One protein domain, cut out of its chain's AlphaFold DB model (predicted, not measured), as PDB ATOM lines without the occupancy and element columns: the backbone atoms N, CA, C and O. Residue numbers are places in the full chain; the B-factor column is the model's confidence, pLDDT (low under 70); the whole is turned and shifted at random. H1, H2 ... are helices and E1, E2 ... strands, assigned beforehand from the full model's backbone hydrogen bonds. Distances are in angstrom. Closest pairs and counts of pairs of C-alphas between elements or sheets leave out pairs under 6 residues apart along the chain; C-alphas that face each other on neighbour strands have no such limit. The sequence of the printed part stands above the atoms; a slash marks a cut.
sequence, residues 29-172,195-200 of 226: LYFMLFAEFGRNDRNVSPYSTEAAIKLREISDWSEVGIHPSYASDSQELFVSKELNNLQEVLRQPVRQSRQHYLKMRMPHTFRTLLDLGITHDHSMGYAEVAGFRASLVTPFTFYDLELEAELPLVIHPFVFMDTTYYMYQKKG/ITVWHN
ATOM      1  N   LEU A  29     -46.225  84.718 -66.999       97.56
ATOM      2  CA  LEU A  29     -47.096  84.367 -68.113       97.56
ATOM      3  C   LEU A  29     -48.414  85.135 -67.979       97.56
ATOM      4  O   LEU A  29     -49.130  84.992 -66.985       97.56
ATOM      5  N   TYR A  30     -48.727  85.961 -68.974       97.62
ATOM      6  CA  TYR A  30     -49.946  86.765 -68.998       97.62
ATOM      7  C   TYR A  30     -50.967  86.197 -69.975       97.62
ATOM      8  O   TYR A  30     -50.688  86.080 -71.164       97.62
ATOM      9  N   PHE A  31     -52.182  85.922 -69.504       97.38
ATOM     10  CA  PHE A  31     -53.284  85.480 -70.359       97.38
ATOM     11  C   PHE A  31     -54.181  86.659 -70.738       97.38
ATOM     12  O   PHE A  31     -54.746  87.321 -69.866       97.38
ATOM     13  N   MET A  32     -54.321  86.916 -72.038       94.94
ATOM     14  CA  MET A  32     -55.032  88.087 -72.557       94.94
ATOM     15  C   MET A  32     -56.381  87.705 -73.166       94.94
ATOM     16  O   MET A  32     -56.461  86.854 -74.051       94.94
ATOM     17  N   LEU A  33     -57.443  88.365 -72.698       92.75
ATOM     18  CA  LEU A  33     -58.817  88.145 -73.156       92.75
ATOM     19  C   LEU A  33     -59.088  88.944 -74.436       92.75
ATOM     20  O   LEU A  33     -59.198  90.172 -74.400       92.75
ATOM     21  N   PHE A  34     -59.227  88.243 -75.561       90.56
ATOM     22  CA  PHE A  34     -59.477  88.822 -76.891       90.56
ATOM     23  C   PHE A  34     -60.922  88.635 -77.385       90.56
ATOM     24  O   PHE A  34     -61.196  88.721 -78.580       90.56
ATOM     25  N   ALA A  35     -61.842  88.406 -76.448       86.81
ATOM     26  CA  ALA A  35     -63.268  88.215 -76.682       86.81
ATOM     27  C   ALA A  35     -63.973  89.461 -77.246       86.81
ATOM     28  O   ALA A  35     -63.506  90.592 -77.092       86.81
ATOM     29  N   GLU A  36     -65.154  89.272 -77.831       81.69
ATOM     30  CA  GLU A  36     -66.091  90.381 -78.015       81.69
ATOM     31  C   GLU A  36     -66.661  90.821 -76.660       81.69
ATOM     32  O   GLU A  36     -66.908  89.999 -75.776       81.69
ATOM     33  N   PHE A  37     -66.871  92.128 -76.489       81.94
ATOM     34  CA  PHE A  37     -67.355  92.672 -75.223       81.94
ATOM     35  C   PHE A  37     -68.751  92.129 -74.898       81.94
ATOM     36  O   PHE A  37     -69.695  92.288 -75.676       81.94
ATOM     37  N   GLY A  38     -68.900  91.536 -73.715       82.12
ATOM     38  CA  GLY A  38     -70.135  90.882 -73.302       82.12
ATOM     39  C   GLY A  38     -70.360  90.911 -71.796       82.12
ATOM     40  O   GLY A  38     -69.630  91.531 -71.024       82.12
ATOM     41  N   ARG A  39     -71.414  90.219 -71.347       83.19
ATOM     42  CA  ARG A  39     -71.783  90.163 -69.922       83.19
ATOM     43  C   ARG A  39     -70.665  89.571 -69.057       83.19
ATOM     44  O   ARG A  39     -70.411  90.093 -67.971       83.19
ATOM     45  N   ASN A  40     -70.044  88.495 -69.539       83.12
ATOM     46  CA  ASN A  40     -69.028  87.737 -68.809       83.12
ATOM     47  C   ASN A  40     -67.604  88.103 -69.233       83.12
ATOM     48  O   ASN A  40     -66.685  87.914 -68.445       83.12
ATOM     49  N   ASP A  41     -67.436  88.670 -70.429       83.12
ATOM     50  CA  ASP A  41     -66.148  89.006 -71.022       83.12
ATOM     51  C   ASP A  41     -66.002  90.527 -71.104       83.12
ATOM     52  O   ASP A  41     -66.582  91.194 -71.961       83.12
ATOM     53  N   ARG A  42     -65.256  91.085 -70.147       81.25
ATOM     54  CA  ARG A  42     -64.961  92.518 -70.067       81.25
ATOM     55  C   ARG A  42     -63.484  92.726 -70.356       81.25
ATOM     56  O   ARG A  42     -62.651  92.556 -69.470       81.25
ATOM     57  N   ASN A  43     -63.169  93.083 -71.589       80.56
ATOM     58  CA  ASN A  43     -61.809  93.333 -72.045       80.56
ATOM     59  C   ASN A  43     -61.647  94.743 -72.616       80.56
ATOM     60  O   ASN A  43     -62.610  95.442 -72.936       80.56
ATOM     61  N   VAL A  44     -60.386  95.154 -72.735       77.81
ATOM     62  CA  VAL A  44     -60.019  96.312 -73.549       77.81
ATOM     63  C   VAL A  44     -60.190  95.921 -75.013       77.81
ATOM     64  O   VAL A  44     -59.838  94.809 -75.400       77.81
ATOM     65  N   SER A  45     -60.746  96.830 -75.817       75.50
ATOM     66  CA  SER A  45     -60.982  96.575 -77.239       75.50
ATOM     67  C   SER A  45     -59.695  96.107 -77.934       75.50
ATOM     68  O   SER A  45     -58.679  96.805 -77.828       75.50
ATOM     69  N   PRO A  46     -59.730  95.000 -78.702       70.56
ATOM     70  CA  PRO A  46     -58.572  94.527 -79.463       70.56
ATOM     71  C   PRO A  46     -58.138  95.521 -80.554       70.56
ATOM     72  O   PRO A  46     -57.031  95.424 -81.073       70.56
ATOM     73  N   TYR A  47     -58.983  96.508 -80.871       74.44
ATOM     74  CA  TYR A  47     -58.709  97.570 -81.839       74.44
ATOM     75  C   TYR A  47     -58.075  98.831 -81.219       74.44
ATOM     76  O   TYR A  47     -57.829  99.798 -81.937       74.44
ATOM     77  N   SER A  48     -57.825  98.871 -79.903       85.75
ATOM     78  CA  SER A  48     -57.129 100.006 -79.278       85.75
ATOM     79  C   SER A  48     -55.636  99.971 -79.601       85.75
ATOM     80  O   SER A  48     -54.925  99.026 -79.252       85.75
ATOM     81  N   THR A  49     -55.142 101.048 -80.213       88.06
ATOM     82  CA  THR A  49     -53.713 101.220 -80.499       88.06
ATOM     83  C   THR A  49     -52.881 101.232 -79.219       88.06
ATOM     84  O   THR A  49     -51.840 100.578 -79.173       88.06
ATOM     85  N   GLU A  50     -53.326 101.926 -78.165       88.44
ATOM     86  CA  GLU A  50     -52.609 101.971 -76.886       88.44
ATOM     87  C   GLU A  50     -52.527 100.586 -76.235       88.44
ATOM     88  O   GLU A  50     -51.452 100.181 -75.787       88.44
ATOM     89  N   ALA A  51     -53.635  99.835 -76.234       88.06
ATOM     90  CA  ALA A  51     -53.669  98.474 -75.705       88.06
ATOM     91  C   ALA A  51     -52.751  97.539 -76.501       88.06
ATOM     92  O   ALA A  51     -51.999  96.765 -75.913       88.06
ATOM     93  N   ALA A  52     -52.742  97.661 -77.831       92.06
ATOM     94  CA  ALA A  52     -51.858  96.893 -78.699       92.06
ATOM     95  C   ALA A  52     -50.372  97.219 -78.460       92.06
ATOM     96  O   ALA A  52     -49.540  96.312 -78.450       92.06
ATOM     97  N   ILE A  53     -50.020  98.493 -78.239       93.06
ATOM     98  CA  ILE A  53     -48.650  98.899 -77.869       93.06
ATOM     99  C   ILE A  53     -48.267  98.296 -76.518       93.06
ATOM    100  O   ILE A  53     -47.196  97.705 -76.403       93.06
ATOM    101  N   LYS A  54     -49.141  98.411 -75.513       92.38
ATOM    102  CA  LYS A  54     -48.900  97.862 -74.176       92.38
ATOM    103  C   LYS A  54     -48.736  96.344 -74.209       92.38
ATOM    104  O   LYS A  54     -47.860  95.811 -73.540       92.38
ATOM    105  N   LEU A  55     -49.553  95.655 -74.997       94.44
ATOM    106  CA  LEU A  55     -49.484  94.209 -75.142       94.44
ATOM    107  C   LEU A  55     -48.160  93.760 -75.772       94.44
ATOM    108  O   LEU A  55     -47.527  92.841 -75.256       94.44
ATOM    109  N   ARG A  56     -47.702  94.449 -76.823       95.38
ATOM    110  CA  ARG A  56     -46.369  94.207 -77.397       95.38
ATOM    111  C   ARG A  56     -45.253  94.492 -76.391       95.38
ATOM    112  O   ARG A  56     -44.355  93.674 -76.238       95.38
ATOM    113  N   GLU A  57     -45.359  95.589 -75.640       95.06
ATOM    114  CA  GLU A  57     -44.413  95.899 -74.563       95.06
ATOM    115  C   GLU A  57     -44.352  94.763 -73.532       95.06
ATOM    116  O   GLU A  57     -43.269  94.414 -73.082       95.06
ATOM    117  N   ILE A  58     -45.491  94.181 -73.138       95.56
ATOM    118  CA  ILE A  58     -45.545  93.044 -72.203       95.56
ATOM    119  C   ILE A  58     -44.840  91.817 -72.798       95.56
ATOM    120  O   ILE A  58     -44.045  91.178 -72.103       95.56
ATOM    121  N   SER A  59     -45.060  91.524 -74.085       96.06
ATOM    122  CA  SER A  59     -44.421  90.383 -74.756       96.06
ATOM    123  C   SER A  59     -42.901  90.502 -74.912       96.06
ATOM    124  O   SER A  59     -42.242  89.488 -75.103       96.06
ATOM    125  N   ASP A  60     -42.320  91.698 -74.770       94.88
ATOM    126  CA  ASP A  60     -40.861  91.880 -74.832       94.88
ATOM    127  C   ASP A  60     -40.124  91.270 -73.622       94.88
ATOM    128  O   ASP A  60     -38.903  91.102 -73.647       94.88
ATOM    129  N   TRP A  61     -40.823  91.002 -72.514       94.38
ATOM    130  CA  TRP A  61     -40.201  90.545 -71.261       94.38
ATOM    131  C   TRP A  61     -40.994  89.479 -70.503       94.38
ATOM    132  O   TRP A  61     -40.605  89.115 -69.391       94.38
ATOM    133  N   SER A  62     -42.091  88.994 -71.072       95.81
ATOM    134  CA  SER A  62     -42.906  87.922 -70.506       95.81
ATOM    135  C   SER A  62     -43.535  87.094 -71.613       95.81
ATOM    136  O   SER A  62     -43.649  87.548 -72.753       95.81
ATOM    137  N   GLU A  63     -43.960  85.885 -71.270       96.56
ATOM    138  CA  GLU A  63     -44.753  85.080 -72.186       96.56
ATOM    139  C   GLU A  63     -46.214  85.549 -72.162       96.56
ATOM    140  O   GLU A  63     -46.736  85.990 -71.131       96.56
ATOM    141  N   VAL A  64     -46.882  85.472 -73.315       97.81
ATOM    142  CA  VAL A  64     -48.289  85.852 -73.461       97.81
ATOM    143  C   VAL A  64     -49.083  84.669 -73.999       97.81
ATOM    144  O   VAL A  64     -48.764  84.112 -75.048       97.81
ATOM    145  N   GLY A  65     -50.139  84.315 -73.274       97.94
ATOM    146  CA  GLY A  65     -51.121  83.312 -73.649       97.94
ATOM    147  C   GLY A  65     -52.474  83.913 -73.999       97.94
ATOM    148  O   GLY A  65     -52.786  85.061 -73.664       97.94
ATOM    149  N   ILE A  66     -53.314  83.109 -74.638       97.44
ATOM    150  CA  ILE A  66     -54.722  83.443 -74.819       97.44
ATOM    151  C   ILE A  66     -55.489  83.187 -73.518       97.44
ATOM    152  O   ILE A  66     -55.260  82.195 -72.826       97.44
ATOM    153  N   HIS A  67     -56.416  84.084 -73.188       96.06
ATOM    154  CA  HIS A  67     -57.474  83.838 -72.215       96.06
ATOM    155  C   HIS A  67     -58.795  83.675 -72.977       96.06
ATOM    156  O   HIS A  67     -59.463  84.688 -73.189       96.06
ATOM    157  N   PRO A  68     -59.156  82.477 -73.482       92.62
ATOM    158  CA  PRO A  68     -60.323  82.356 -74.345       92.62
ATOM    159  C   PRO A  68     -61.609  82.699 -73.591       92.62
ATOM    160  O   PRO A  68     -61.716  82.441 -72.388       92.62
ATOM    161  N   SER A  69     -62.574  83.291 -74.296       89.50
ATOM    162  CA  SER A  69     -63.809  83.844 -73.720       89.50
ATOM    163  C   SER A  69     -64.656  82.841 -72.941       89.50
ATOM    164  O   SER A  69     -64.480  81.628 -73.023       89.50
ATOM    165  N   TYR A  70     -65.664  83.320 -72.210       84.69
ATOM    166  CA  TYR A  70     -66.575  82.449 -71.458       84.69
ATOM    167  C   TYR A  70     -67.318  81.406 -72.324       84.69
ATOM    168  O   TYR A  70     -67.743  80.360 -71.821       84.69
ATOM    169  N   ALA A  71     -67.527  81.695 -73.611       81.75
ATOM    170  CA  ALA A  71     -68.206  80.803 -74.557       81.75
ATOM    171  C   ALA A  71     -67.255  79.809 -75.259       81.75
ATOM    172  O   ALA A  71     -67.720  78.928 -75.990       81.75
ATOM    173  N   SER A  72     -65.943  79.937 -75.036       75.25
ATOM    174  CA  SER A  72     -64.881  79.171 -75.707       75.25
ATOM    175  C   SER A  72     -64.944  77.659 -75.494       75.25
ATOM    176  O   SER A  72     -64.490  76.899 -76.344       75.25
ATOM    177  N   ASP A  73     -65.556  77.196 -74.405       77.44
ATOM    178  CA  ASP A  73     -65.697  75.773 -74.084       77.44
ATOM    179  C   ASP A  73     -66.623  75.012 -75.049       77.44
ATOM    180  O   ASP A  73     -66.651  73.779 -75.044       77.44
ATOM    181  N   SER A  74     -67.397  75.742 -75.856       72.50
ATOM    182  CA  SER A  74     -68.444  75.194 -76.723       72.50
ATOM    183  C   SER A  74     -68.376  75.659 -78.180       72.50
ATOM    184  O   SER A  74     -69.108  75.114 -79.007       72.50
ATOM    185  N   GLN A  75     -67.538  76.653 -78.505       81.38
ATOM    186  CA  GLN A  75     -67.522  77.311 -79.817       81.38
ATOM    187  C   GLN A  75     -66.095  77.581 -80.315       81.38
ATOM    188  O   GLN A  75     -65.534  78.656 -80.107       81.38
ATOM    189  N   GLU A  76     -65.537  76.616 -81.044       85.06
ATOM    190  CA  GLU A  76     -64.196  76.678 -81.649       85.06
ATOM    191  C   GLU A  76     -63.953  77.938 -82.495       85.06
ATOM    192  O   GLU A  76     -62.890  78.551 -82.405       85.06
ATOM    193  N   LEU A  77     -64.949  78.370 -83.277       88.00
ATOM    194  CA  LEU A  77     -64.830  79.553 -84.136       88.00
ATOM    195  C   LEU A  77     -64.495  80.828 -83.347       88.00
ATOM    196  O   LEU A  77     -63.773  81.689 -83.854       88.00
ATOM    197  N   PHE A  78     -64.982  80.951 -82.109       87.75
ATOM    198  CA  PHE A  78     -64.646  82.087 -81.253       87.75
ATOM    199  C   PHE A  78     -63.205  82.009 -80.770       87.75
ATOM    200  O   PHE A  78     -62.476  82.983 -80.923       87.75
ATOM    201  N   VAL A  79     -62.759  80.841 -80.303       92.06
ATOM    202  CA  VAL A  79     -61.369  80.646 -79.863       92.06
ATOM    203  C   VAL A  79     -60.394  80.928 -81.000       92.06
ATOM    204  O   VAL A  79     -59.414  81.642 -80.810       92.06
ATOM    205  N   SER A  80     -60.702  80.442 -82.206       94.88
ATOM    206  CA  SER A  80     -59.905  80.697 -83.408       94.88
ATOM    207  C   SER A  80     -59.807  82.194 -83.725       94.88
ATOM    208  O   SER A  80     -58.712  82.721 -83.918       94.88
ATOM    209  N   LYS A  81     -60.936  82.918 -83.719       93.81
ATOM    210  CA  LYS A  81     -60.964  84.372 -83.961       93.81
ATOM    211  C   LYS A  81     -60.174  85.143 -82.899       93.81
ATOM    212  O   LYS A  81     -59.375  86.011 -83.244       93.81
ATOM    213  N   GLU A  82     -60.385  84.827 -81.625       94.56
ATOM    214  CA  GLU A  82     -59.697  85.453 -80.491       94.56
ATOM    215  C   GLU A  82     -58.179  85.229 -80.565       94.56
ATOM    216  O   GLU A  82     -57.403  86.177 -80.420       94.56
ATOM    217  N   LEU A  83     -57.756  83.997 -80.869       96.19
ATOM    218  CA  LEU A  83     -56.350  83.628 -81.031       96.19
ATOM    219  C   LEU A  83     -55.709  84.334 -82.221       96.19
ATOM    220  O   LEU A  83     -54.619  84.888 -82.087       96.19
ATOM    221  N   ASN A  84     -56.385  84.365 -83.370       95.75
ATOM    222  CA  ASN A  84     -55.880  85.047 -84.560       95.75
ATOM    223  C   ASN A  84     -55.674  86.543 -84.306       95.75
ATOM    224  O   ASN A  84     -54.610  87.068 -84.632       95.75
ATOM    225  N   ASN A  85     -56.627  87.207 -83.645       94.31
ATOM    226  CA  ASN A  85     -56.497  88.620 -83.288       94.31
ATOM    227  C   ASN A  85     -55.316  88.865 -82.331       94.31
ATOM    228  O   ASN A  85     -54.545  89.806 -82.525       94.31
ATOM    229  N   LEU A  86     -55.148  88.013 -81.313       95.88
ATOM    230  CA  LEU A  86     -54.031  88.117 -80.370       95.88
ATOM    231  C   LEU A  86     -52.679  87.949 -81.084       95.88
ATOM    232  O   LEU A  86     -51.776  88.772 -80.913       95.88
ATOM    233  N   GLN A  87     -52.550  86.914 -81.917       96.94
ATOM    234  CA  GLN A  87     -51.335  86.653 -82.693       96.94
ATOM    235  C   GLN A  87     -51.037  87.776 -83.693       96.94
ATOM    236  O   GLN A  87     -49.872  88.113 -83.903       96.94
ATOM    237  N   GLU A  88     -52.060  88.404 -84.276       95.38
ATOM    238  CA  GLU A  88     -51.878  89.553 -85.165       95.38
ATOM    239  C   GLU A  88     -51.279  90.757 -84.424       95.38
ATOM    240  O   GLU A  88     -50.360  91.404 -84.937       95.38
ATOM    241  N   VAL A  89     -51.748  91.042 -83.206       95.00
ATOM    242  CA  VAL A  89     -51.221  92.147 -82.389       95.00
ATOM    243  C   VAL A  89     -49.782  91.883 -81.945       95.00
ATOM    244  O   VAL A  89     -48.962  92.810 -81.976       95.00
ATOM    245  N   LEU A  90     -49.488  90.641 -81.548       95.56
ATOM    246  CA  LEU A  90     -48.177  90.211 -81.056       95.56
ATOM    247  C   LEU A  90     -47.155  89.950 -82.171       95.56
ATOM    248  O   LEU A  90     -45.957  89.997 -81.911       95.56
ATOM    249  N   ARG A  91     -47.609  89.684 -83.403       95.19
ATOM    250  CA  ARG A  91     -46.772  89.287 -84.553       95.19
ATOM    251  C   ARG A  91     -45.944  88.015 -84.305       95.19
ATOM    252  O   ARG A  91     -44.878  87.848 -84.889       95.19
ATOM    253  N   GLN A  92     -46.453  87.107 -83.474       95.50
ATOM    254  CA  GLN A  92     -45.832  85.818 -83.157       95.50
ATOM    255  C   GLN A  92     -46.904  84.774 -82.802       95.50
ATOM    256  O   GLN A  92     -48.007  85.159 -82.400       95.50
ATOM    257  N   PRO A  93     -46.612  83.468 -82.950       96.88
ATOM    258  CA  PRO A  93     -47.538  82.422 -82.534       96.88
ATOM    259  C   PRO A  93     -47.737  82.428 -81.014       96.88
ATOM    260  O   PRO A  93     -46.799  82.668 -80.257       96.88
ATOM    261  N   VAL A  94     -48.950  82.101 -80.577       98.25
ATOM    262  CA  VAL A  94     -49.294  81.920 -79.162       98.25
ATOM    263  C   VAL A  94     -49.519  80.435 -78.910       98.25
ATOM    264  O   VAL A  94     -50.232  79.782 -79.664       98.25
ATOM    265  N   ARG A  95     -48.882  79.895 -77.865       98.38
ATOM    266  CA  ARG A  95     -48.917  78.458 -77.527       98.38
ATOM    267  C   ARG A  95     -49.501  78.156 -76.146       98.38
ATOM    268  O   ARG A  95     -49.713  76.990 -75.828       98.38
ATOM    269  N   GLN A  96     -49.760  79.196 -75.356       98.56
ATOM    270  CA  GLN A  96     -50.252  79.122 -73.983       98.56
ATOM    271  C   GLN A  96     -51.735  79.488 -73.940       98.56
ATOM    272  O   GLN A  96     -52.140  80.480 -74.549       98.56
ATOM    273  N   SER A  97     -52.528  78.741 -73.178       98.25
ATOM    274  CA  SER A  97     -53.941  79.025 -72.931       98.25
ATOM    275  C   SER A  97     -54.287  78.914 -71.451       98.25
ATOM    276  O   SER A  97     -53.678  78.147 -70.704       98.25
ATOM    277  N   ARG A  98     -55.294  79.675 -71.028       97.38
ATOM    278  CA  ARG A  98     -55.986  79.487 -69.752       97.38
ATOM    279  C   ARG A  98     -57.440  79.878 -69.932       97.38
ATOM    280  O   ARG A  98     -57.719  81.006 -70.317       97.38
ATOM    281  N   GLN A  99     -58.378  79.002 -69.617       95.94
ATOM    282  CA  GLN A  99     -59.796  79.224 -69.866       95.94
ATOM    283  C   GLN A  99     -60.421  80.218 -68.896       95.94
ATOM    284  O   GLN A  99     -60.168  80.192 -67.682       95.94
ATOM    285  N   HIS A 100     -61.277  81.097 -69.420       92.12
ATOM    286  CA  HIS A 100     -62.070  81.996 -68.589       92.12
ATOM    287  C   HIS A 100     -62.980  81.193 -67.658       92.12
ATOM    288  O   HIS A 100     -63.610  80.214 -68.054       92.12
ATOM    289  N   TYR A 101     -62.982  81.564 -66.373       91.31
ATOM    290  CA  TYR A 101     -63.674  80.845 -65.294       91.31
ATOM    291  C   TYR A 101     -63.259  79.374 -65.116       91.31
ATOM    292  O   TYR A 101     -63.985  78.620 -64.470       91.31
ATOM    293  N   LEU A 102     -62.106  78.951 -65.657       94.50
ATOM    294  CA  LEU A 102     -61.670  77.543 -65.659       94.50
ATOM    295  C   LEU A 102     -62.690  76.610 -66.339       94.50
ATOM    296  O   LEU A 102     -62.757  75.409 -66.049       94.50
ATOM    297  N   LYS A 103     -63.531  77.177 -67.210       92.25
ATOM    298  CA  LYS A 103     -64.638  76.480 -67.850       92.25
ATOM    299  C   LYS A 103     -64.099  75.642 -69.003       92.25
ATOM    300  O   LYS A 103     -63.524  76.165 -69.949       92.25
ATOM    301  N   MET A 104     -64.264  74.330 -68.895       91.62
ATOM    302  CA  MET A 104     -63.719  73.356 -69.836       91.62
ATOM    303  C   MET A 104     -64.698  72.205 -70.021       91.62
ATOM    304  O   MET A 104     -65.283  71.724 -69.047       91.62
ATOM    305  N   ARG A 105     -64.803  71.710 -71.255       92.75
ATOM    306  CA  ARG A 105     -65.498  70.472 -71.604       92.75
ATOM    307  C   ARG A 105     -64.489  69.472 -72.154       92.75
ATOM    308  O   ARG A 105     -64.092  69.556 -73.310       92.75
ATOM    309  N   MET A 106     -64.084  68.520 -71.327       91.00
ATOM    310  CA  MET A 106     -63.125  67.480 -71.702       91.00
ATOM    311  C   MET A 106     -63.814  66.374 -72.520       91.00
ATOM    312  O   MET A 106     -64.939  66.019 -72.169       91.00
ATOM    313  N   PRO A 107     -63.184  65.832 -73.581       94.06
ATOM    314  CA  PRO A 107     -61.875  66.216 -74.134       94.06
ATOM    315  C   PRO A 107     -61.942  67.395 -75.127       94.06
ATOM    316  O   PRO A 107     -60.912  67.937 -75.517       94.06
ATOM    317  N   HIS A 108     -63.147  67.805 -75.532       94.25
ATOM    318  CA  HIS A 108     -63.387  68.754 -76.625       94.25
ATOM    319  C   HIS A 108     -62.576  70.053 -76.538       94.25
ATOM    320  O   HIS A 108     -61.901  70.404 -77.495       94.25
ATOM    321  N   THR A 109     -62.606  70.742 -75.396       94.69
ATOM    322  CA  THR A 109     -61.880  72.003 -75.208       94.69
ATOM    323  C   THR A 109     -60.385  71.834 -75.464       94.69
ATOM    324  O   THR A 109     -59.779  72.687 -76.100       94.69
ATOM    325  N   PHE A 110     -59.787  70.736 -75.004       95.75
ATOM    326  CA  PHE A 110     -58.357  70.488 -75.173       95.75
ATOM    327  C   PHE A 110     -58.010  70.109 -76.607       95.75
ATOM    328  O   PHE A 110     -57.054  70.661 -77.143       95.75
ATOM    329  N   ARG A 111     -58.827  69.281 -77.268       95.62
ATOM    330  CA  ARG A 111     -58.672  69.017 -78.708       95.62
ATOM    331  C   ARG A 111     -58.721  70.307 -79.527       95.62
ATOM    332  O   ARG A 111     -57.798  70.569 -80.281       95.62
ATOM    333  N   THR A 112     -59.713  71.165 -79.284       95.50
ATOM    334  CA  THR A 112     -59.818  72.468 -79.954       95.50
ATOM    335  C   THR A 112     -58.581  73.341 -79.730       95.50
ATOM    336  O   THR A 112     -58.111  73.988 -80.661       95.50
ATOM    337  N   LEU A 113     -58.025  73.370 -78.514       96.56
ATOM    338  CA  LEU A 113     -56.778  74.094 -78.248       96.56
ATOM    339  C   LEU A 113     -55.620  73.534 -79.094       96.56
ATOM    340  O   LEU A 113     -54.942  74.314 -79.764       96.56
ATOM    341  N   LEU A 114     -55.434  72.209 -79.119       96.81
ATOM    342  CA  LEU A 114     -54.419  71.554 -79.955       96.81
ATOM    343  C   LEU A 114     -54.595  71.851 -81.447       96.81
ATOM    344  O   LEU A 114     -53.615  72.191 -82.110       96.81
ATOM    345  N   ASP A 115     -55.822  71.750 -81.966       96.19
ATOM    346  CA  ASP A 115     -56.140  71.987 -83.382       96.19
ATOM    347  C   ASP A 115     -55.802  73.429 -83.801       96.19
ATOM    348  O   ASP A 115     -55.364  73.685 -84.924       96.19
ATOM    349  N   LEU A 116     -55.922  74.376 -82.864       96.81
ATOM    350  CA  LEU A 116     -55.529  75.777 -83.033       96.81
ATOM    351  C   LEU A 116     -54.037  76.037 -82.750       96.81
ATOM    352  O   LEU A 116     -53.573  77.176 -82.832       96.81
ATOM    353  N   GLY A 117     -53.266  74.993 -82.444       97.25
ATOM    354  CA  GLY A 117     -51.827  75.058 -82.212       97.25
ATOM    355  C   GLY A 117     -51.418  75.464 -80.794       97.25
ATOM    356  O   GLY A 117     -50.244  75.767 -80.580       97.25
ATOM    357  N   ILE A 118     -52.329  75.484 -79.823       98.31
ATOM    358  CA  ILE A 118     -51.982  75.639 -78.407       98.31
ATOM    359  C   ILE A 118     -51.420  74.312 -77.889       98.31
ATOM    360  O   ILE A 118     -52.024  73.259 -78.069       98.31
ATOM    361  N   THR A 119     -50.273  74.369 -77.213       98.56
ATOM    362  CA  THR A 119     -49.574  73.185 -76.681       98.56
ATOM    363  C   THR A 119     -49.459  73.193 -75.160       98.56
ATOM    364  O   THR A 119     -48.992  72.217 -74.577       98.56
ATOM    365  N   HIS A 120     -49.917  74.260 -74.500       98.75
ATOM    366  CA  HIS A 120     -49.910  74.392 -73.048       98.75
ATOM    367  C   HIS A 120     -51.225  74.985 -72.532       98.75
ATOM    368  O   HIS A 120     -51.671  76.029 -73.015       98.75
ATOM    369  N   ASP A 121     -51.817  74.358 -71.516       98.38
ATOM    370  CA  ASP A 121     -53.011  74.854 -70.827       98.38
ATOM    371  C   ASP A 121     -52.777  74.987 -69.314       98.38
ATOM    372  O   ASP A 121     -52.212  74.101 -68.677       98.38
ATOM    373  N   HIS A 122     -53.242  76.100 -68.743       98.19
ATOM    374  CA  HIS A 122     -53.087  76.464 -67.325       98.19
ATOM    375  C   HIS A 122     -54.442  76.583 -66.614       98.19
ATOM    376  O   HIS A 122     -54.636  77.393 -65.704       98.19
ATOM    377  N   SER A 123     -55.435  75.817 -67.064       97.69
ATOM    378  CA  SER A 123     -56.815  75.893 -66.569       97.69
ATOM    379  C   SER A 123     -57.114  74.879 -65.463       97.69
ATOM    380  O   SER A 123     -58.178  74.934 -64.839       97.69
ATOM    381  N   MET A 124     -56.199  73.943 -65.207       97.38
ATOM    382  CA  MET A 124     -56.408  72.825 -64.289       97.38
ATOM    383  C   MET A 124     -56.188  73.220 -62.820       97.38
ATOM    384  O   MET A 124     -55.175  72.898 -62.204       97.38
ATOM    385  N   GLY A 125     -57.185  73.878 -62.237       97.31
ATOM    386  CA  GLY A 125     -57.243  74.195 -60.809       97.31
ATOM    387  C   GLY A 125     -58.681  74.344 -60.315       97.31
ATOM    388  O   GLY A 125     -59.636  74.142 -61.073       97.31
ATOM    389  N   TYR A 126     -58.839  74.679 -59.036       97.44
ATOM    390  CA  TYR A 126     -60.138  74.983 -58.434       97.44
ATOM    391  C   TYR A 126     -60.333  76.490 -58.289       97.44
ATOM    392  O   TYR A 126     -59.400  77.231 -57.989       97.44
ATOM    393  N   ALA A 127     -61.573  76.946 -58.479       97.12
ATOM    394  CA  ALA A 127     -61.915  78.340 -58.233       97.12
ATOM    395  C   ALA A 127     -62.081  78.633 -56.737       97.12
ATOM    396  O   ALA A 127     -61.522  79.600 -56.225       97.12
ATOM    397  N   GLU A 128     -62.816  77.766 -56.044       97.38
ATOM    398  CA  GLU A 128     -63.356  78.029 -54.707       97.38
ATOM    399  C   GLU A 128     -62.400  77.659 -53.567       97.38
ATOM    400  O   GLU A 128     -62.453  78.229 -52.475       97.38
ATOM    401  N   VAL A 129     -61.500  76.710 -53.814       97.31
ATOM    402  CA  VAL A 129     -60.590  76.158 -52.809       97.31
ATOM    403  C   VAL A 129     -59.166  76.121 -53.339       97.31
ATOM    404  O   VAL A 129     -58.952  75.935 -54.532       97.31
ATOM    405  N   ALA A 130     -58.190  76.309 -52.453       98.00
ATOM    406  CA  ALA A 130     -56.789  76.145 -52.811       98.00
ATOM    407  C   ALA A 130     -56.435  74.649 -52.820       98.00
ATOM    408  O   ALA A 130     -56.725  73.937 -51.856       98.00
ATOM    409  N   GLY A 131     -55.811  74.180 -53.894       97.50
ATOM    410  CA  GLY A 131     -55.408  72.792 -54.093       97.50
ATOM    411  C   GLY A 131     -55.284  72.434 -55.574       97.50
ATOM    412  O   GLY A 131     -55.855  73.091 -56.444       97.50
ATOM    413  N   PHE A 132     -54.550  71.361 -55.862       97.12
ATOM    414  CA  PHE A 132     -54.319  70.896 -57.227       97.12
ATOM    415  C   PHE A 132     -55.463  70.001 -57.708       97.12
ATOM    416  O   PHE A 132     -55.636  68.885 -57.219       97.12
ATOM    417  N   ARG A 133     -56.225  70.457 -58.709       96.06
ATOM    418  CA  ARG A 133     -57.386  69.721 -59.249       96.06
ATOM    419  C   ARG A 133     -57.031  68.365 -59.858       96.06
ATOM    420  O   ARG A 133     -57.831  67.439 -59.780       96.06
ATOM    421  N   ALA A 134     -55.837  68.241 -60.430       94.44
ATOM    422  CA  ALA A 134     -55.329  66.981 -60.967       94.44
ATOM    423  C   ALA A 134     -54.663  66.089 -59.903       94.44
ATOM    424  O   ALA A 134     -54.162  65.024 -60.240       94.44
ATOM    425  N   SER A 135     -54.600  66.521 -58.634       94.81
ATOM    426  CA  SER A 135     -53.751  65.915 -57.588       94.81
ATOM    427  C   SER A 135     -52.261  65.826 -57.962       94.81
ATOM    428  O   SER A 135     -51.491  65.136 -57.301       94.81
ATOM    429  N   LEU A 136     -51.857  66.549 -59.010       95.62
ATOM    430  CA  LEU A 136     -50.501  66.656 -59.522       95.62
ATOM    431  C   LEU A 136     -50.028  68.098 -59.382       95.62
ATOM    432  O   LEU A 136     -50.796  69.039 -59.576       95.62
ATOM    433  N   VAL A 137     -48.752  68.235 -59.057       95.19
ATOM    434  CA  VAL A 137     -48.045  69.500 -58.815       95.19
ATOM    435  C   VAL A 137     -46.925  69.720 -59.841       95.19
ATOM    436  O   VAL A 137     -46.194  70.699 -59.798       95.19
ATOM    437  N   THR A 138     -46.790  68.809 -60.800       96.19
ATOM    438  CA  THR A 138     -45.882  68.924 -61.940       96.19
ATOM    439  C   THR A 138     -46.695  68.953 -63.229       96.19
ATOM    440  O   THR A 138     -47.747  68.304 -63.280       96.19
ATOM    441  N   PRO A 139     -46.221  69.643 -64.277       97.38
ATOM    442  CA  PRO A 139     -46.856  69.584 -65.585       97.38
ATOM    443  C   PRO A 139     -46.926  68.148 -66.126       97.38
ATOM    444  O   PRO A 139     -46.027  67.341 -65.884       97.38
ATOM    445  N   PHE A 140     -47.991  67.826 -66.859       97.69
ATOM    446  CA  PHE A 140     -48.221  66.491 -67.426       97.69
ATOM    447  C   PHE A 140     -48.914  66.572 -68.788       97.69
ATOM    448  O   PHE A 140     -49.609  67.543 -69.079       97.69
ATOM    449  N   THR A 141     -48.729  65.566 -69.640       97.75
ATOM    450  CA  THR A 141     -49.398  65.486 -70.946       97.75
ATOM    451  C   THR A 141     -50.858  65.072 -70.787       97.75
ATOM    452  O   THR A 141     -51.210  64.239 -69.950       97.75
ATOM    453  N   PHE A 142     -51.741  65.679 -71.576       97.12
ATOM    454  CA  PHE A 142     -53.150  65.316 -71.577       97.12
ATOM    455  C   PHE A 142     -53.356  63.941 -72.226       97.12
ATOM    456  O   PHE A 142     -53.003  63.739 -73.386       97.12
ATOM    457  N   TYR A 143     -53.976  63.018 -71.489       96.88
ATOM    458  CA  TYR A 143     -54.411  61.723 -72.009       96.88
ATOM    459  C   TYR A 143     -55.878  61.788 -72.431       96.88
ATOM    460  O   TYR A 143     -56.770  62.031 -71.610       96.88
ATOM    461  N   ASP A 144     -56.130  61.556 -73.711       96.94
ATOM    462  CA  ASP A 144     -57.466  61.525 -74.276       96.94
ATOM    463  C   ASP A 144     -58.050  60.110 -74.196       96.94
ATOM    464  O   ASP A 144     -57.661  59.218 -74.948       96.94
ATOM    465  N   LEU A 145     -59.002  59.917 -73.279       96.06
ATOM    466  CA  LEU A 145     -59.619  58.613 -73.009       96.06
ATOM    467  C   LEU A 145     -60.432  58.064 -74.187       96.06
ATOM    468  O   LEU A 145     -60.536  56.856 -74.336       96.06
ATOM    469  N   GLU A 146     -61.034  58.917 -75.020       96.19
ATOM    470  CA  GLU A 146     -61.827  58.419 -76.155       96.19
ATOM    471  C   GLU A 146     -60.921  57.928 -77.292       96.19
ATOM    472  O   GLU A 146     -61.306  57.026 -78.035       96.19
ATOM    473  N   LEU A 147     -59.736  58.534 -77.443       95.81
ATOM    474  CA  LEU A 147     -58.731  58.135 -78.433       95.81
ATOM    475  C   LEU A 147     -57.743  57.090 -77.899       95.81
ATOM    476  O   LEU A 147     -56.996  56.528 -78.696       95.81
ATOM    477  N   GLU A 148     -57.732  56.852 -76.584       97.25
ATOM    478  CA  GLU A 148     -56.728  56.043 -75.883       97.25
ATOM    479  C   GLU A 148     -55.295  56.458 -76.260       97.25
ATOM    480  O   GLU A 148     -54.455  55.642 -76.644       97.25
ATOM    481  N   ALA A 149     -55.031  57.768 -76.205       96.94
ATOM    482  CA  ALA A 149     -53.759  58.339 -76.631       96.94
ATOM    483  C   ALA A 149     -53.360  59.575 -75.819       96.94
ATOM    484  O   ALA A 149     -54.192  60.410 -75.459       96.94
ATOM    485  N   GLU A 150     -52.054  59.737 -75.603       97.00
ATOM    486  CA  GLU A 150     -51.486  61.006 -75.154       97.00
ATOM    487  C   GLU A 150     -51.488  62.021 -76.299       97.00
ATOM    488  O   GLU A 150     -50.991  61.753 -77.397       97.00
ATOM    489  N   LEU A 151     -52.027  63.207 -76.030       96.50
ATOM    490  CA  LEU A 151     -51.983  64.337 -76.946       96.50
ATOM    491  C   LEU A 151     -50.847  65.292 -76.547       96.50
ATOM    492  O   LEU A 151     -50.567  65.451 -75.356       96.50
ATOM    493  N   PRO A 152     -50.206  65.985 -77.509       97.31
ATOM    494  CA  PRO A 152     -49.117  66.927 -77.243       97.31
ATOM    495  C   PRO A 152     -49.609  68.272 -76.659       97.31
ATOM    496  O   PRO A 152     -49.232  69.345 -77.128       97.31
ATOM    497  N   LEU A 153     -50.457  68.214 -75.629       98.19
ATOM    498  CA  LEU A 153     -50.890  69.340 -74.805       98.19
ATOM    499  C   LEU A 153     -50.432  69.102 -73.370       98.19
ATOM    500  O   LEU A 153     -50.858  68.145 -72.725       98.19
ATOM    501  N   VAL A 154     -49.578  69.986 -72.872       98.62
ATOM    502  CA  VAL A 154     -49.090  69.943 -71.495       98.62
ATOM    503  C   VAL A 154     -50.028  70.751 -70.605       98.62
ATOM    504  O   VAL A 154     -50.260  71.938 -70.836       98.62
ATOM    505  N   ILE A 155     -50.545  70.105 -69.571       98.44
ATOM    506  CA  ILE A 155     -51.379  70.712 -68.545       98.44
ATOM    507  C   ILE A 155     -50.492  71.165 -67.394       98.44
ATOM    508  O   ILE A 155     -49.752  70.368 -66.819       98.44
ATOM    509  N   HIS A 156     -50.613  72.440 -67.046       98.31
ATOM    510  CA  HIS A 156     -49.910  73.101 -65.954       98.31
ATOM    511  C   HIS A 156     -50.895  73.361 -64.809       98.31
ATOM    512  O   HIS A 156     -51.685  74.311 -64.866       98.31
ATOM    513  N   PRO A 157     -50.939  72.493 -63.785       97.69
ATOM    514  CA  PRO A 157     -51.878  72.659 -62.688       97.69
ATOM    515  C   PRO A 157     -51.448  73.818 -61.779       97.69
ATOM    516  O   PRO A 157     -50.279  73.941 -61.422       97.69
ATOM    517  N   PHE A 158     -52.400  74.652 -61.360       98.00
ATOM    518  CA  PHE A 158     -52.153  75.738 -60.408       98.00
ATOM    519  C   PHE A 158     -52.853  75.464 -59.079       98.00
ATOM    520  O   PHE A 158     -53.877  74.779 -59.023       98.00
ATOM    521  N   VAL A 159     -52.306  76.020 -57.997       98.00
ATOM    522  CA  VAL A 159     -52.788  75.723 -56.643       98.00
ATOM    523  C   VAL A 159     -53.895  76.662 -56.170       98.00
ATOM    524  O   VAL A 159     -54.824  76.227 -55.497       98.00
ATOM    525  N   PHE A 160     -53.825  77.950 -56.495       98.44
ATOM    526  CA  PHE A 160     -54.846  78.922 -56.108       98.44
ATOM    527  C   PHE A 160     -54.858  80.138 -57.035       98.44
ATOM    528  O   PHE A 160     -53.880  80.419 -57.735       98.44
ATOM    529  N   MET A 161     -55.957  80.888 -56.965       98.44
ATOM    530  CA  MET A 161     -56.044  82.269 -57.430       98.44
ATOM    531  C   MET A 161     -56.072  83.239 -56.246       98.44
ATOM    532  O   MET A 161     -56.510  82.876 -55.157       98.44
ATOM    533  N   ASP A 162     -55.701  84.498 -56.453       97.94
ATOM    534  CA  ASP A 162     -56.067  85.588 -55.536       97.94
ATOM    535  C   ASP A 162     -57.578  85.587 -55.221       97.94
ATOM    536  O   ASP A 162     -57.988  85.589 -54.056       97.94
ATOM    537  N   THR A 163     -58.413  85.452 -56.255       97.38
ATOM    538  CA  THR A 163     -59.878  85.378 -56.144       97.38
ATOM    539  C   THR A 163     -60.367  84.174 -55.343       97.38
ATOM    540  O   THR A 163     -61.411  84.283 -54.698       97.38
ATOM    541  N   THR A 164     -59.624  83.058 -55.303       98.25
ATOM    542  CA  THR A 164     -59.953  81.897 -54.453       98.25
ATOM    543  C   THR A 164     -60.176  82.332 -53.009       98.25
ATOM    544  O   THR A 164     -61.135  81.903 -52.370       98.25
ATOM    545  N   TYR A 165     -59.352  83.249 -52.509       98.12
ATOM    546  CA  TYR A 165     -59.437  83.682 -51.124       98.12
ATOM    547  C   TYR A 165     -60.438  84.823 -50.919       98.12
ATOM    548  O   TYR A 165     -61.401  84.646 -50.172       98.12
ATOM    549  N   TYR A 166     -60.270  85.981 -51.571       96.62
ATOM    550  CA  TYR A 166     -61.147  87.124 -51.269       96.62
ATOM    551  C   TYR A 166     -62.553  86.973 -51.862       96.62
ATOM    552  O   TYR A 166     -63.537  87.346 -51.225       96.62
ATOM    553  N   MET A 167     -62.689  86.399 -53.064       95.94
ATOM    554  CA  MET A 167     -63.984  86.308 -53.739       95.94
ATOM    555  C   MET A 167     -64.776  85.084 -53.287       95.94
ATOM    556  O   MET A 167     -65.956  85.232 -52.959       95.94
ATOM    557  N   TYR A 168     -64.158  83.900 -53.272       97.12
ATOM    558  CA  TYR A 168     -64.863  82.651 -52.971       97.12
ATOM    559  C   TYR A 168     -64.879  82.332 -51.474       97.12
ATOM    560  O   TYR A 168     -65.947  82.082 -50.923       97.12
ATOM    561  N   GLN A 169     -63.733  82.417 -50.792       97.44
ATOM    562  CA  GLN A 169     -63.647  82.118 -49.355       97.44
ATOM    563  C   GLN A 169     -63.956  83.314 -48.444       97.44
ATOM    564  O   GLN A 169     -64.052  83.137 -47.232       97.44
ATOM    565  N   LYS A 170     -64.121  84.520 -49.009       96.94
ATOM    566  CA  LYS A 170     -64.401  85.768 -48.274       96.94
ATOM    567  C   LYS A 170     -63.340  86.111 -47.220       96.94
ATOM    568  O   LYS A 170     -63.658  86.667 -46.171       96.94
ATOM    569  N   LYS A 171     -62.077  85.783 -47.502       97.06
ATOM    570  CA  LYS A 171     -60.950  86.007 -46.589       97.06
ATOM    571  C   LYS A 171     -60.279  87.350 -46.833       97.06
ATOM    572  O   LYS A 171     -60.104  87.783 -47.969       97.06
ATOM    573  N   GLY A 172     -59.857  87.988 -45.743       97.44
ATOM    574  CA  GLY A 172     -59.088  89.228 -45.801       97.44
ATOM    575  C   GLY A 172     -57.623  89.002 -46.218       97.44
ATOM    576  O   GLY A 172     -57.131  87.870 -46.153       97.44
ATOM    577  N   ILE A 195     -47.331  76.903 -59.261       96.88
ATOM    578  CA  ILE A 195     -48.059  77.825 -60.139       96.88
ATOM    579  C   ILE A 195     -49.224  78.458 -59.370       96.88
ATOM    580  O   ILE A 195     -50.063  77.768 -58.785       96.88
ATOM    581  N   THR A 196     -49.291  79.792 -59.379       97.38
ATOM    582  CA  THR A 196     -50.382  80.578 -58.780       97.38
ATOM    583  C   THR A 196     -50.910  81.588 -59.786       97.38
ATOM    584  O   THR A 196     -50.162  82.084 -60.628       97.38
ATOM    585  N   VAL A 197     -52.202  81.897 -59.710       98.06
ATOM    586  CA  VAL A 197     -52.868  82.774 -60.677       98.06
ATOM    587  C   VAL A 197     -53.289  84.076 -60.000       98.06
ATOM    588  O   VAL A 197     -53.884  84.080 -58.926       98.06
ATOM    589  N   TRP A 198     -52.994  85.199 -60.647       97.75
ATOM    590  CA  TRP A 198     -53.285  86.535 -60.133       97.75
ATOM    591  C   TRP A 198     -53.982  87.358 -61.205       97.75
ATOM    592  O   TRP A 198     -53.631  87.275 -62.384       97.75
ATOM    593  N   HIS A 199     -54.957  88.172 -60.811       96.81
ATOM    594  CA  HIS A 199     -55.684  89.013 -61.755       96.81
ATOM    595  C   HIS A 199     -55.140  90.443 -61.721       96.81
ATOM    596  O   HIS A 199     -55.014  91.051 -60.661       96.81
ATOM    597  N   ASN A 200     -54.877  91.033 -62.894       95.25
ATOM    598  CA  ASN A 200     -54.336  92.397 -62.998       95.25
ATOM    599  C   ASN A 200     -55.183  93.439 -62.234       95.25
ATOM    600  O   ASN A 200     -54.644  94.366 -61.632       95.25
TER     601      ASN A 200
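AT A GLANCE: This is residues 29 to 172 and 195 to 200 of the 226 residues of an uncharacterized protein of Cryomorphaceae bacterium (UniProt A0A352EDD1). The short parallel pair E1 and E2 lies near the middle, with H2 alongside E2 and H1 meeting the last residues of H2 almost at a right angle; a second lobe holds the hairpin E3 and E4 with H3 close to E4, and H4 lies at another edge. Between the two pairs, residues 96 to 97, residues 120 to 121 and residues 154 to 155 of E4 run side by side, parallel. The 150 printed residues, compact with a radius of gyration of the C-alphas of 15.3 A, span 44 by 42 by 31 A. Along the chain come E1, H1, E2, H2, H3, E3, E4 and H4, a mixed class of helices and strands, with under half of the residues in named elements.

IN THESE COORDINATES: Find C-alpha 29 at (-47.096, 84.367, -68.113); there E1 begins, residues 29 to 32. H1 takes residues 49 to 59, 15.4 A long, and E2 residues 63 to 66. Look next for H2, residues 76 to 90, the longest helix at 21.0 A, from C-alpha 76 at (-64.196, 76.678, -81.649). H3 is residues 108 to 115, E3 residues 140 to 144, and E4 residues 149 to 155, 15.0 A long. H4, residues 162 to 168, ends at C-alpha 168, (-64.863, 82.651, -52.971).

HOW THE PARTS SIT: Start at E1 and E2, parallel neighbours at 34 degrees, where N 30 and O 63 are 2.9 A apart, within hydrogen-bond range. With H1 between them they form a strand-helix-strand unit, two parallel strands joined through a helix, with a right-handed crossover. The closest C-alphas of E2 and H2 are those of Ile 66 and Leu 83, 6.4 A apart. H2 touches H1 with residues 89 to 90 alone, the closest C-alphas being those of Arg 56 and Leu 90, 5.7 A apart; their lines are about perpendicular, at 84 degrees. H2 and H3 are close but not clearly touching, with C-alphas of Glu 76 and Thr 112 closest at 6.3 A. E3 and E4 form an antiparallel hairpin at 139 degrees, with N 142 and O 153 at 2.9 A. The closest C-alphas of H3 and E4 are those of Leu 114 and Leu 153, 6.6 A apart. H4 touches no helix and is apart from E3. In H1, H2 and H3 every O i to N i+4 pair is within hydrogen-bond range; in H4, 2 of 3 are.

THE WHOLE: The two C-alphas farthest apart, those of Glu 50 and Glu 148, are 46.1 A from each other. Residues 173 to 194 are not printed, and C-alphas 172 and 195 are 21.4 A apart across this cut; beyond it, residues 196 to 197 pair parallel with residues 160 to 161. The links E1 to H1, H2 to H3 and H3 to E3 are long. No printed residue has a pLDDT under 70.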